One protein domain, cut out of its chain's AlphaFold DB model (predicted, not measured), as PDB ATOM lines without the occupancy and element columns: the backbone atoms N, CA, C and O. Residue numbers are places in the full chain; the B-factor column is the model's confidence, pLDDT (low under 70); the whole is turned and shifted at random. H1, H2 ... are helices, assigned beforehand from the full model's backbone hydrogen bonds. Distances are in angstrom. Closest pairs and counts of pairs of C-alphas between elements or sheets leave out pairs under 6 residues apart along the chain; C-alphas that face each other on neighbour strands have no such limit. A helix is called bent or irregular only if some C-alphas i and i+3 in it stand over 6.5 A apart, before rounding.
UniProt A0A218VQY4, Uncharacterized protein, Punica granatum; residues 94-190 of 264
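Overview. This is residues 94 to 190 of the 264 residues of an uncharacterized protein of Punica granatum (UniProt A0A218VQY4). One long helix, H4, runs out of a small compact head like a handle, and its residues 163 to 190 stick out free. In the head, H1, H2 and the first arm of H4 gather round the short H3, and a long stretch with no named element, residues 124 to 139, lies between H2 and H3. The printed part has 97 residues with four named helices, in the order H1 H2 H3 H4, and no named strand; its class is all helix. It is extended, with a radius of gyration of the C-alphas of 20.6 A, and spans 70 by 28 by 22 A.

Arrangement. H4, residues 151 to 190, was assigned as one helix by its hydrogen bonds but is bent, with C-alphas 162 and 165 6.9 A apart. Its arms H4a, residues 151 to 162, and H4b, residues 165 to 190, stand at a steep tilt of 35.3 degrees, only just past shallow. The hub is H3, residues 140 to 145, which forms a helical hairpin with H4a: they touch, closest at the C-alphas of Leu 140 and Val 154, 6.6 A, and run opposite ways at a shallow tilt of 17 degrees. H1, residues 94 to 106, touches H3 with residues 100 to 105 alone, about perpendicular at 76 degrees; the closest C-alphas, of Ala 104 and Ala 143, are 4.0 A apart. H2, residues 112 to 123, touches H3 with residues 114 to 119 alone, closest at the C-alphas of Val 115 and Lys 142, 5.9 A. H4b touches no helix. In H1, H2 and H4a each O i to N i+4 pair is within hydrogen-bond range, in H4b 19 of 22, and in H3 0 of 2, beside 3 of 3 O i to N i+3 pairs.

Along the chain. H4b measures 38.8 A from first to last C-alpha and ends at C-alpha 190 (-92.296, -73.604, 98.871). H4a measures 16.6 A, H1 18.1 A, H2 16.7 A and H3 10.2 A. H1 begins at C-alpha 94 (-123.141, -87.367, 65.212).

Size, cuts and confidence. The C-alphas of Ala 124 and Ile 190, the two farthest apart, are 70.9 A apart. The printed part has no cut. The link from H2 to H3 is long, with 16 residues. The model's pLDDT is under 70 at residues 119 to 136.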
ATOM      1  N   PHE A  94    -124.394 -86.835  65.749       87.06
ATOM      2  CA  PHE A  94    -123.141 -87.367  65.212       87.06
ATOM      3  C   PHE A  94    -123.355 -88.371  64.081       87.06
ATOM      4  O   PHE A  94    -122.540 -88.430  63.164       87.06
ATOM      5  N   ASN A  95    -124.452 -89.134  64.110       87.56
ATOM      6  CA  ASN A  95    -124.745 -90.085  63.042       87.56
ATOM      7  C   ASN A  95    -125.087 -89.362  61.728       87.56
ATOM      8  O   ASN A  95    -124.660 -89.794  60.660       87.56
ATOM      9  N   ARG A  96    -125.790 -88.220  61.806       87.19
ATOM     10  CA  ARG A  96    -126.075 -87.364  60.639       87.19
ATOM     11  C   ARG A  96    -124.785 -86.806  60.037       87.19
ATOM     12  O   ARG A  96    -124.552 -86.955  58.841       87.19
ATOM     13  N   ILE A  97    -123.899 -86.276  60.882       89.75
ATOM     14  CA  ILE A  97    -122.587 -85.757  60.460       89.75
ATOM     15  C   ILE A  97    -121.744 -86.866  59.815       89.75
ATOM     16  O   ILE A  97    -121.197 -86.688  58.726       89.75
ATOM     17  N   TYR A  98    -121.661 -88.036  60.456       90.00
ATOM     18  CA  TYR A  98    -120.914 -89.181  59.933       90.00
ATOM     19  C   TYR A  98    -121.429 -89.620  58.559       90.00
ATOM     20  O   TYR A  98    -120.637 -89.823  57.639       90.00
ATOM     21  N   LYS A  99    -122.752 -89.711  58.398       90.56
ATOM     22  CA  LYS A  99    -123.410 -90.067  57.136       90.56
ATOM     23  C   LYS A  99    -123.070 -89.084  56.011       90.56
ATOM     24  O   LYS A  99    -122.721 -89.527  54.916       90.56
ATOM     25  N   VAL A 100    -123.092 -87.776  56.283       90.69
ATOM     26  CA  VAL A 100    -122.694 -86.736  55.315       90.69
ATOM     27  C   VAL A 100    -121.232 -86.908  54.899       90.69
ATOM     28  O   VAL A 100    -120.925 -86.916  53.707       90.69
ATOM     29  N   PHE A 101    -120.326 -87.113  55.858       89.31
ATOM     30  CA  PHE A 101    -118.910 -87.349  55.566       89.31
ATOM     31  C   PHE A 101    -118.682 -88.620  54.744       89.31
ATOM     32  O   PHE A 101    -117.952 -88.590  53.751       89.31
ATOM     33  N   ALA A 102    -119.318 -89.727  55.130       90.38
ATOM     34  CA  ALA A 102    -119.212 -90.997  54.425       90.38
ATOM     35  C   ALA A 102    -119.708 -90.872  52.973       90.38
ATOM     36  O   ALA A 102    -119.019 -91.315  52.050       90.38
ATOM     37  N   SER A 103    -120.846 -90.200  52.761       88.31
ATOM     38  CA  SER A 103    -121.392 -89.935  51.424       88.31
ATOM     39  C   SER A 103    -120.484 -89.009  50.599       88.31
ATOM     40  O   SER A 103    -120.160 -89.320  49.449       88.31
ATOM     41  N   ALA A 104    -119.964 -87.927  51.189       87.69
ATOM     42  CA  ALA A 104    -119.039 -87.013  50.511       87.69
ATOM     43  C   ALA A 104    -117.738 -87.707  50.064       87.69
ATOM     44  O   ALA A 104    -117.239 -87.461  48.961       87.69
ATOM     45  N   VAL A 105    -117.188 -88.596  50.900       88.88
ATOM     46  CA  VAL A 105    -115.977 -89.371  50.579       88.88
ATOM     47  C   VAL A 105    -116.265 -90.411  49.497       88.88
ATOM     48  O   VAL A 105    -115.480 -90.535  48.551       88.88
ATOM     49  N   ARG A 106    -117.398 -91.118  49.586       88.12
ATOM     50  CA  ARG A 106    -117.827 -92.100  48.577       88.12
ATOM     51  C   ARG A 106    -118.010 -91.450  47.204       88.12
ATOM     52  O   ARG A 106    -117.522 -91.971  46.204       88.12
ATOM     53  N   ASN A 107    -118.620 -90.269  47.171       85.38
ATOM     54  CA  ASN A 107    -118.906 -89.516  45.951       85.38
ATOM     55  C   ASN A 107    -117.791 -88.523  45.580       85.38
ATOM     56  O   ASN A 107    -117.994 -87.615  44.775       85.38
ATOM     57  N   ARG A 108    -116.564 -88.698  46.098       82.69
ATOM     58  CA  ARG A 108    -115.448 -87.764  45.857       82.69
ATOM     59  C   ARG A 108    -115.109 -87.584  44.371       82.69
ATOM     60  O   ARG A 108    -114.654 -86.504  43.987       82.69
ATOM     61  N   LYS A 109    -115.363 -88.597  43.532       83.50
ATOM     62  CA  LYS A 109    -115.156 -88.563  42.069       83.50
ATOM     63  C   LYS A 109    -116.335 -87.971  41.278       83.50
ATOM     64  O   LYS A 109    -116.229 -87.869  40.062       83.50
ATOM     65  N   ALA A 110    -117.426 -87.573  41.935       80.06
ATOM     66  CA  ALA A 110    -118.586 -86.999  41.260       80.06
ATOM     67  C   ALA A 110    -118.216 -85.717  40.498       80.06
ATOM     68  O   ALA A 110    -117.457 -84.871  41.004       80.06
ATOM     69  N   LEU A 111    -118.762 -85.606  39.283       80.56
ATOM     70  CA  LEU A 111    -118.545 -84.491  38.366       80.56
ATOM     71  C   LEU A 111    -119.283 -83.237  38.876       80.56
ATOM     72  O   LEU A 111    -120.403 -83.366  39.372       80.56
ATOM     73  N   PRO A 112    -118.722 -82.021  38.715       72.88
ATOM     74  CA  PRO A 112    -119.368 -80.779  39.152       72.88
ATOM     75  C   PRO A 112    -120.807 -80.595  38.645       72.88
ATOM     76  O   PRO A 112    -121.651 -80.094  39.380       72.88
ATOM     77  N   THR A 113    -121.113 -81.067  37.432       71.50
ATOM     78  CA  THR A 113    -122.458 -81.007  36.838       71.50
ATOM     79  C   THR A 113    -123.484 -81.843  37.606       71.50
ATOM     80  O   THR A 113    -124.621 -81.419  37.775       71.50
ATOM     81  N   GLN A 114    -123.092 -83.012  38.125       72.88
ATOM     82  CA  GLN A 114    -123.990 -83.878  38.899       72.88
ATOM     83  C   GLN A 114    -124.322 -83.266  40.262       72.88
ATOM     84  O   GLN A 114    -125.464 -83.318  40.706       72.88
ATOM     85  N   VAL A 115    -123.334 -82.626  40.892       73.69
ATOM     86  CA  VAL A 115    -123.511 -81.918  42.166       73.69
ATOM     87  C   VAL A 115    -124.411 -80.695  41.987       73.69
ATOM     88  O   VAL A 115    -125.301 -80.474  42.799       73.69
ATOM     89  N   ALA A 116    -124.225 -79.926  40.907       72.00
ATOM     90  CA  ALA A 116    -125.064 -78.769  40.597       72.00
ATOM     91  C   ALA A 116    -126.532 -79.164  40.360       72.00
ATOM     92  O   ALA A 116    -127.429 -78.508  40.887       72.00
ATOM     93  N   ASN A 117    -126.770 -80.266  39.640       72.19
ATOM     94  CA  ASN A 117    -128.117 -80.782  39.393       72.19
ATOM     95  C   ASN A 117    -128.793 -81.279  40.682       72.19
ATOM     96  O   ASN A 117    -129.963 -80.976  40.903       72.19
ATOM     97  N   ALA A 118    -128.061 -81.974  41.560       72.19
ATOM     98  CA  ALA A 118    -128.578 -82.413  42.859       72.19
ATOM     99  C   ALA A 118    -128.925 -81.223  43.776       72.19
ATOM    100  O   ALA A 118    -130.012 -81.166  44.345       72.19
ATOM    101  N   CYS A 119    -128.047 -80.216  43.834       68.00
ATOM    102  CA  CYS A 119    -128.282 -78.969  44.572       68.00
ATOM    103  C   CYS A 119    -129.513 -78.200  44.054       68.00
ATOM    104  O   CYS A 119    -130.252 -77.605  44.835       68.00
ATOM    105  N   ALA A 120    -129.720 -78.177  42.733       68.25
ATOM    106  CA  ALA A 120    -130.858 -77.505  42.109       68.25
ATOM    107  C   ALA A 120    -132.179 -78.262  42.330       68.25
ATOM    108  O   ALA A 120    -133.209 -77.628  42.551       68.25
ATOM    109  N   SER A 121    -132.142 -79.599  42.315       66.81
ATOM    110  CA  SER A 121    -133.321 -80.446  42.520       66.81
ATOM    111  C   SER A 121    -133.905 -80.317  43.929       66.81
ATOM    112  O   SER A 121    -135.123 -80.293  44.067       66.81
ATOM    113  N   GLU A 122    -133.074 -80.190  44.970       64.81
ATOM    114  CA  GLU A 122    -133.564 -80.011  46.350       64.81
ATOM    115  C   GLU A 122    -134.003 -78.570  46.666       64.81
ATOM    116  O   GLU A 122    -134.915 -78.354  47.467       64.81
ATOM    117  N   ARG A 123    -133.422 -77.561  46.001       61.38
ATOM    118  CA  ARG A 123    -133.831 -76.148  46.152       61.38
ATOM    119  C   ARG A 123    -135.143 -75.798  45.442       61.38
ATOM    120  O   ARG A 123    -135.703 -74.741  45.708       61.38
ATOM    121  N   ALA A 124    -135.634 -76.657  44.548       56.28
ATOM    122  CA  ALA A 124    -136.913 -76.466  43.859       56.28
ATOM    123  C   ALA A 124    -138.140 -76.732  44.760       56.28
ATOM    124  O   ALA A 124    -139.263 -76.390  44.391       56.28
ATOM    125  N   THR A 125    -137.944 -77.308  45.950       49.59
ATOM    126  CA  THR A 125    -138.986 -77.432  46.980       49.59
ATOM    127  C   THR A 125    -139.170 -76.090  47.717       49.59
ATOM    128  O   THR A 125    -138.175 -75.520  48.162       49.59
ATOM    129  N   PRO A 126    -140.399 -75.555  47.907       42.22
ATOM    130  CA  PRO A 126    -140.632 -74.114  48.134       42.22
ATOM    131  C   PRO A 126    -140.222 -73.557  49.510       42.22
ATOM    132  O   PRO A 126    -140.580 -72.430  49.840       42.22
ATOM    133  N   LEU A 127    -139.524 -74.329  50.344       47.22
ATOM    134  CA  LEU A 127    -139.285 -74.002  51.755       47.22
ATOM    135  C   LEU A 127    -137.870 -73.495  52.078       47.22
ATOM    136  O   LEU A 127    -137.605 -73.188  53.236       47.22
ATOM    137  N   GLN A 128    -136.953 -73.392  51.111       48.31
ATOM    138  CA  GLN A 128    -135.547 -73.056  51.398       48.31
ATOM    139  C   GLN A 128    -134.951 -72.087  50.373       48.31
ATOM    140  O   GLN A 128    -134.104 -72.450  49.560       48.31
ATOM    141  N   ALA A 129    -135.388 -70.827  50.423       38.50
ATOM    142  CA  ALA A 129    -134.801 -69.746  49.629       38.50
ATOM    143  C   ALA A 129    -133.729 -68.932  50.379       38.50
ATOM    144  O   ALA A 129    -133.107 -68.072  49.765       38.50
ATOM    145  N   ASP A 130    -133.481 -69.187  51.669       39.25
ATOM    146  CA  ASP A 130    -132.641 -68.287  52.467       39.25
ATOM    147  C   ASP A 130    -131.737 -69.026  53.460       39.25
ATOM    148  O   ASP A 130    -131.903 -68.955  54.672       39.25
ATOM    149  N   VAL A 131    -130.771 -69.789  52.945       45.22
ATOM    150  CA  VAL A 131    -129.602 -70.182  53.741       45.22
ATOM    151  C   VAL A 131    -128.370 -70.025  52.864       45.22
ATOM    152  O   VAL A 131    -128.141 -70.778  51.916       45.22
ATOM    153  N   SER A 132    -127.617 -68.968  53.163       41.41
ATOM    154  CA  SER A 132    -126.365 -68.571  52.527       41.41
ATOM    155  C   SER A 132    -125.482 -69.783  52.221       41.41
ATOM    156  O   SER A 132    -124.955 -70.428  53.124       41.41
ATOM    157  N   SER A 133    -125.325 -70.087  50.928       47.47
ATOM    158  CA  SER A 133    -124.391 -71.085  50.409       47.47
ATOM    159  C   SER A 133    -122.968 -70.682  50.806       47.47
ATOM    160  O   SER A 133    -122.259 -70.019  50.043       47.47
ATOM    161  N   SER A 134    -122.539 -71.074  52.004       50.56
ATOM    162  CA  SER A 134    -121.191 -70.812  52.489       50.56
ATOM    163  C   SER A 134    -120.211 -71.500  51.545       50.56
ATOM    164  O   SER A 134    -120.148 -72.725  51.460       50.56
ATOM    165  N   ALA A 135    -119.426 -70.716  50.800       58.09
ATOM    166  CA  ALA A 135    -118.445 -71.219  49.835       58.09
ATOM    167  C   ALA A 135    -117.314 -72.058  50.480       58.09
ATOM    168  O   ALA A 135    -116.420 -72.543  49.777       58.09
ATOM    169  N   LYS A 136    -117.335 -72.214  51.809       64.50
ATOM    170  CA  LYS A 136    -116.406 -73.004  52.614       64.50
ATOM    171  C   LYS A 136    -116.839 -74.480  52.585       64.50
ATOM    172  O   LYS A 136    -118.006 -74.801  52.753       64.50
ATOM    173  N   PHE A 137    -115.881 -75.385  52.369       76.75
ATOM    174  CA  PHE A 137    -116.083 -76.845  52.357       76.75
ATOM    175  C   PHE A 137    -116.976 -77.413  51.228       76.75
ATOM    176  O   PHE A 137    -117.707 -78.378  51.440       76.75
ATOM    177  N   LYS A 138    -116.828 -76.913  49.989       77.88
ATOM    178  CA  LYS A 138    -117.522 -77.418  48.773       77.88
ATOM    179  C   LYS A 138    -117.390 -78.926  48.510       77.88
ATOM    180  O   LYS A 138    -118.135 -79.496  47.723       77.88
ATOM    181  N   PHE A 139    -116.417 -79.597  49.129       81.94
ATOM    182  CA  PHE A 139    -116.286 -81.048  48.998       81.94
ATOM    183  C   PHE A 139    -117.466 -81.801  49.635       81.94
ATOM    184  O   PHE A 139    -117.757 -82.912  49.200       81.94
ATOM    185  N   LEU A 140    -118.143 -81.205  50.626       82.75
ATOM    186  CA  LEU A 140    -119.296 -81.796  51.311       82.75
ATOM    187  C   LEU A 140    -120.563 -81.771  50.454       82.75
ATOM    188  O   LEU A 140    -121.406 -82.643  50.612       82.75
ATOM    189  N   ASP A 141    -120.647 -80.867  49.473       82.12
ATOM    190  CA  ASP A 141    -121.765 -80.816  48.516       82.12
ATOM    191  C   ASP A 141    -121.860 -82.092  47.675       82.12
ATOM    192  O   ASP A 141    -122.926 -82.448  47.179       82.12
ATOM    193  N   LYS A 142    -120.758 -82.844  47.562       83.25
ATOM    194  CA  LYS A 142    -120.739 -84.152  46.896       83.25
ATOM    195  C   LYS A 142    -121.577 -85.206  47.625       83.25
ATOM    196  O   LYS A 142    -121.918 -86.216  47.015       83.25
ATOM    197  N   ALA A 143    -121.919 -84.988  48.897       83.44
ATOM    198  CA  ALA A 143    -122.811 -85.875  49.637       83.44
ATOM    199  C   ALA A 143    -124.242 -85.881  49.073       83.44
ATOM    200  O   ALA A 143    -124.904 -86.909  49.163       83.44
ATOM    201  N   LEU A 144    -124.673 -84.782  48.438       82.81
ATOM    202  CA  LEU A 144    -126.019 -84.614  47.865       82.81
ATOM    203  C   LEU A 144    -126.275 -85.475  46.624       82.81
ATOM    204  O   LEU A 144    -127.397 -85.562  46.146       82.81
ATOM    205  N   VAL A 145    -125.236 -86.115  46.084       82.31
ATOM    206  CA  VAL A 145    -125.383 -87.099  45.000       82.31
ATOM    207  C   VAL A 145    -126.064 -88.380  45.507       82.31
ATOM    208  O   VAL A 145    -126.592 -89.154  44.711       82.31
ATOM    209  N   ASP A 146    -126.066 -88.617  46.823       81.50
ATOM    210  CA  ASP A 146    -126.800 -89.716  47.449       81.50
ATOM    211  C   ASP A 146    -128.188 -89.233  47.900       81.50
ATOM    212  O   ASP A 146    -128.289 -88.335  48.732       81.50
ATOM    213  N   ASN A 147    -129.254 -89.877  47.411       76.69
ATOM    214  CA  ASN A 147    -130.650 -89.565  47.765       76.69
ATOM    215  C   ASN A 147    -130.956 -89.742  49.261       76.69
ATOM    216  O   ASN A 147    -132.014 -89.336  49.734       76.69
ATOM    217  N   ASN A 148    -130.065 -90.391  50.013       80.94
ATOM    218  CA  ASN A 148    -130.229 -90.537  51.451       80.94
ATOM    219  C   ASN A 148    -129.841 -89.281  52.239       80.94
ATOM    220  O   ASN A 148    -130.130 -89.263  53.431       80.94
ATOM    221  N   VAL A 149    -129.162 -88.283  51.663       83.12
ATOM    222  CA  VAL A 149    -128.633 -87.116  52.397       83.12
ATOM    223  C   VAL A 149    -129.358 -85.838  51.980       83.12
ATOM    224  O   VAL A 149    -129.339 -85.487  50.808       83.12
ATOM    225  N   SER A 150    -129.934 -85.122  52.950       85.00
ATOM    226  CA  SER A 150    -130.617 -83.837  52.716       85.00
ATOM    227  C   SER A 150    -129.633 -82.657  52.686       85.00
ATOM    228  O   SER A 150    -128.645 -82.643  53.433       85.00
ATOM    229  N   ALA A 151    -129.938 -81.616  51.909       81.69
ATOM    230  CA  ALA A 151    -129.228 -80.334  51.891       81.69
ATOM    231  C   ALA A 151    -129.086 -79.704  53.281       81.69
ATOM    232  O   ALA A 151    -128.027 -79.160  53.603       81.69
ATOM    233  N   SER A 152    -130.098 -79.846  54.140       82.31
ATOM    234  CA  SER A 152    -130.033 -79.344  55.517       82.31
ATOM    235  C   SER A 152    -128.955 -80.057  56.345       82.31
ATOM    236  O   SER A 152    -128.213 -79.403  57.072       82.31
ATOM    237  N   GLU A 153    -128.800 -81.380  56.191       85.12
ATOM    238  CA  GLU A 153    -127.777 -82.163  56.908       85.12
ATOM    239  C   GLU A 153    -126.356 -81.755  56.473       85.12
ATOM    240  O   GLU A 153    -125.420 -81.730  57.285       85.12
ATOM    241  N   VAL A 154    -126.184 -81.410  55.192       85.69
ATOM    242  CA  VAL A 154    -124.902 -80.944  54.644       85.69
ATOM    243  C   VAL A 154    -124.539 -79.561  55.184       85.69
ATOM    244  O   VAL A 154    -123.402 -79.365  55.622       85.69
ATOM    245  N   GLU A 155    -125.482 -78.619  55.210       84.50
ATOM    246  CA  GLU A 155    -125.245 -77.268  55.741       84.50
ATOM    247  C   GLU A 155    -125.009 -77.263  57.261       84.50
ATOM    248  O   GLU A 155    -124.088 -76.592  57.746       84.50
ATOM    249  N   GLU A 156    -125.749 -78.078  58.020       85.81
ATOM    250  CA  GLU A 156    -125.487 -78.303  59.450       85.81
ATOM    251  C   GLU A 156    -124.053 -78.816  59.672       85.81
ATOM    252  O   GLU A 156    -123.318 -78.304  60.521       85.81
ATOM    253  N   THR A 157    -123.610 -79.778  58.855       88.62
ATOM    254  CA  THR A 157    -122.258 -80.350  58.942       88.62
ATOM    255  C   THR A 157    -121.174 -79.325  58.592       88.62
ATOM    256  O   THR A 157    -120.156 -79.243  59.286       88.62
ATOM    257  N   LYS A 158    -121.380 -78.504  57.555       87.44
ATOM    258  CA  LYS A 158    -120.457 -77.409  57.202       87.44
ATOM    259  C   LYS A 158    -120.321 -76.402  58.336       87.44
ATOM    260  O   LYS A 158    -119.202 -76.002  58.666       87.44
ATOM    261  N   THR A 159    -121.444 -76.019  58.937       86.06
ATOM    262  CA  THR A 159    -121.478 -75.089  60.071       86.06
ATOM    263  C   THR A 159    -120.715 -75.675  61.254       86.06
ATOM    264  O   THR A 159    -119.843 -75.012  61.815       86.06
ATOM    265  N   PHE A 160    -120.942 -76.953  61.569       88.56
ATOM    266  CA  PHE A 160    -120.228 -77.654  62.635       88.56
ATOM    267  C   PHE A 160    -118.705 -77.691  62.414       88.56
ATOM    268  O   PHE A 160    -117.939 -77.388  63.330       88.56
ATOM    269  N   ILE A 161    -118.241 -77.986  61.193       87.12
ATOM    270  CA  ILE A 161    -116.803 -77.965  60.859       87.12
ATOM    271  C   ILE A 161    -116.239 -76.543  60.945       87.12
ATOM    272  O   ILE A 161    -115.112 -76.356  61.402       87.12
ATOM    273  N   GLY A 162    -117.019 -75.536  60.548       86.38
ATOM    274  CA  GLY A 162    -116.656 -74.127  60.692       86.38
ATOM    275  C   GLY A 162    -116.448 -73.688  62.147       86.38
ATOM    276  O   GLY A 162    -115.648 -72.787  62.391       86.38
ATOM    277  N   LEU A 163    -117.101 -74.351  63.106       88.75
ATOM    278  CA  LEU A 163    -116.941 -74.107  64.545       88.75
ATOM    279  C   LEU A 163    -115.732 -74.840  65.154       88.75
ATOM    280  O   LEU A 163    -115.249 -74.447  66.216       88.75
ATOM    281  N   LEU A 164    -115.199 -75.873  64.493       88.56
ATOM    282  CA  LEU A 164    -114.090 -76.686  65.008       88.56
ATOM    283  C   LEU A 164    -112.830 -75.877  65.387       88.56
ATOM    284  O   LEU A 164    -112.251 -76.164  66.436       88.56
ATOM    285  N   PRO A 165    -112.405 -74.845  64.628       87.88
ATOM    286  CA  PRO A 165    -111.269 -74.005  65.015       87.88
ATOM    287  C   PRO A 165    -111.493 -73.237  66.324       87.88
ATOM    288  O   PRO A 165    -110.548 -73.037  67.086       87.88
ATOM    289  N   ILE A 166    -112.737 -72.839  66.611       89.69
ATOM    290  CA  ILE A 166    -113.096 -72.183  67.874       89.69
ATOM    291  C   ILE A 166    -112.971 -73.195  69.014       89.69
ATOM    292  O   ILE A 166    -112.344 -72.909  70.027       89.69
ATOM    293  N   PHE A 167    -113.471 -74.420  68.833       88.62
ATOM    294  CA  PHE A 167    -113.266 -75.477  69.827       88.62
ATOM    295  C   PHE A 167    -111.778 -75.775  70.052       88.62
ATOM    296  O   PHE A 167    -111.347 -75.891  71.198       88.62
ATOM    297  N   ALA A 168    -110.968 -75.819  68.994       89.00
ATOM    298  CA  ALA A 168    -109.528 -76.026  69.116       89.00
ATOM    299  C   ALA A 168    -108.843 -74.912  69.928       89.00
ATOM    300  O   ALA A 168    -108.004 -75.208  70.781       89.00
ATOM    301  N   SER A 169    -109.227 -73.644  69.739       90.06
ATOM    302  CA  SER A 169    -108.660 -72.540  70.526       90.06
ATOM    303  C   SER A 169    -109.054 -72.615  72.008       90.06
ATOM    304  O   SER A 169    -108.234 -72.301  72.875       90.06
ATOM    305  N   THR A 170    -110.249 -73.131  72.331       89.19
ATOM    306  CA  THR A 170    -110.640 -73.350  73.737       89.19
ATOM    307  C   THR A 170    -109.773 -74.388  74.452       89.19
ATOM    308  O   THR A 170    -109.627 -74.301  75.670       89.19
ATOM    309  N   VAL A 171    -109.146 -75.337  73.744       90.81
ATOM    310  CA  VAL A 171    -108.241 -76.326  74.363       90.81
ATOM    311  C   VAL A 171    -107.043 -75.633  75.010       90.81
ATOM    312  O   VAL A 171    -106.691 -75.951  76.146       90.81
ATOM    313  N   MET A 172    -106.461 -74.645  74.325       90.88
ATOM    314  CA  MET A 172    -105.343 -73.867  74.860       90.88
ATOM    315  C   MET A 172    -105.759 -73.110  76.126       90.88
ATOM    316  O   MET A 172    -105.076 -73.187  77.144       90.88
ATOM    317  N   MET A 173    -106.923 -72.455  76.099       87.56
ATOM    318  CA  MET A 173    -107.457 -71.750  77.269       87.56
ATOM    319  C   MET A 173    -107.682 -72.698  78.459       87.56
ATOM    320  O   MET A 173    -107.272 -72.397  79.578       87.56
ATOM    321  N   ASN A 174    -108.286 -73.869  78.227       87.31
ATOM    322  CA  ASN A 174    -108.491 -74.871  79.277       87.31
ATOM    323  C   ASN A 174    -107.161 -75.380  79.852       87.31
ATOM    324  O   ASN A 174    -107.054 -75.579  81.062       87.31
ATOM    325  N   CYS A 175    -106.135 -75.542  79.012       90.88
ATOM    326  CA  CYS A 175    -104.790 -75.900  79.457       90.88
ATOM    327  C   CYS A 175    -104.225 -74.850  80.425       90.88
ATOM    328  O   CYS A 175    -103.784 -75.199  81.522       90.88
ATOM    329  N   CYS A 176    -104.319 -73.565  80.072       89.75
ATOM    330  CA  CYS A 176    -103.880 -72.470  80.938       89.75
ATOM    331  C   CYS A 176    -104.624 -72.456  82.283       89.75
ATOM    332  O   CYS A 176    -103.997 -72.252  83.322       89.75
ATOM    333  N   LEU A 177    -105.937 -72.718  82.294       86.56
ATOM    334  CA  LEU A 177    -106.721 -72.771  83.535       86.56
ATOM    335  C   LEU A 177    -106.277 -73.910  84.463       86.56
ATOM    336  O   LEU A 177    -106.112 -73.694  85.664       86.56
ATOM    337  N   VAL A 178    -106.037 -75.108  83.922       88.50
ATOM    338  CA  VAL A 178    -105.563 -76.259  84.717       88.50
ATOM    339  C   VAL A 178    -104.146 -76.020  85.250       88.50
ATOM    340  O   VAL A 178    -103.844 -76.356  86.401       88.50
ATOM    341  N   GLN A 179    -103.280 -75.401  84.445       90.06
ATOM    342  CA  GLN A 179    -101.929 -75.027  84.866       90.06
ATOM    343  C   GLN A 179    -101.950 -73.999  85.993       90.06
ATOM    344  O   GLN A 179    -101.235 -74.178  86.977       90.06
ATOM    345  N   LEU A 180    -102.800 -72.973  85.896       87.75
ATOM    346  CA  LEU A 180    -102.965 -71.973  86.946       87.75
ATOM    347  C   LEU A 180    -103.340 -72.636  88.277       87.75
ATOM    348  O   LEU A 180    -102.714 -72.367  89.295       87.75
ATOM    349  N   GLN A 181    -104.291 -73.573  88.264       86.56
ATOM    350  CA  GLN A 181    -104.678 -74.298  89.477       86.56
ATOM    351  C   GLN A 181    -103.543 -75.155  90.058       86.56
ATOM    352  O   GLN A 181    -103.410 -75.224  91.278       86.56
ATOM    353  N   THR A 182    -102.719 -75.779  89.212       89.25
ATOM    354  CA  THR A 182    -101.648 -76.696  89.644       89.25
ATOM    355  C   THR A 182    -100.404 -75.948  90.128       89.25
ATOM    356  O   THR A 182     -99.878 -76.242  91.202       89.25
ATOM    357  N   PHE A 183     -99.933 -74.957  89.367       89.25
ATOM    358  CA  PHE A 183     -98.729 -74.202  89.711       89.25
ATOM    359  C   PHE A 183     -98.922 -73.338  90.953       89.25
ATOM    360  O   PHE A 183     -97.995 -73.242  91.755       89.25
ATOM    361  N   THR A 184    -100.116 -72.773  91.172       88.06
ATOM    362  CA  THR A 184    -100.417 -72.036  92.410       88.06
ATOM    363  C   THR A 184    -100.235 -72.917  93.649       88.06
ATOM    364  O   THR A 184     -99.658 -72.471  94.637       88.06
ATOM    365  N   VAL A 185    -100.648 -74.187  93.591       88.44
ATOM    366  CA  VAL A 185    -100.443 -75.134  94.700       88.44
ATOM    367  C   VAL A 185     -98.963 -75.472  94.868       88.44
ATOM    368  O   VAL A 185     -98.453 -75.457  95.987       88.44
ATOM    369  N   GLN A 186     -98.249 -75.740  93.770       89.44
ATOM    370  CA  GLN A 186     -96.815 -76.053  93.822       89.44
ATOM    371  C   GLN A 186     -95.982 -74.904  94.400       89.44
ATOM    372  O   GLN A 186     -95.110 -75.139  95.233       89.44
ATOM    373  N   GLN A 187     -96.278 -73.663  94.012       87.19
ATOM    374  CA  GLN A 187     -95.669 -72.474  94.611       87.19
ATOM    375  C   GLN A 187     -95.993 -72.380  96.110       87.19
ATOM    376  O   GLN A 187     -95.117 -72.067  96.915       87.19
ATOM    377  N   GLY A 188     -97.222 -72.736  96.494       86.50
ATOM    378  CA  GLY A 188     -97.660 -72.810  97.886       86.50
ATOM    379  C   GLY A 188     -96.860 -73.767  98.766       86.50
ATOM    380  O   GLY A 188     -96.690 -73.499  99.949       86.50
ATOM    381  N   PHE A 189     -96.321 -74.855  98.210       86.12
ATOM    382  CA  PHE A 189     -95.480 -75.789  98.969       86.12
ATOM    383  C   PHE A 189     -94.115 -75.216  99.366       86.12
ATOM    384  O   PHE A 189     -93.523 -75.699 100.329       86.12
ATOM    385  N   ILE A 190     -93.617 -74.211  98.642       88.56
ATOM    386  CA  ILE A 190     -92.296 -73.604  98.871       88.56
ATOM    387  C   ILE A 190     -92.408 -72.342  99.747       88.56
ATOM    388  O   ILE A 190     -91.453 -71.959 100.418       88.56
TER     389      ILE A 190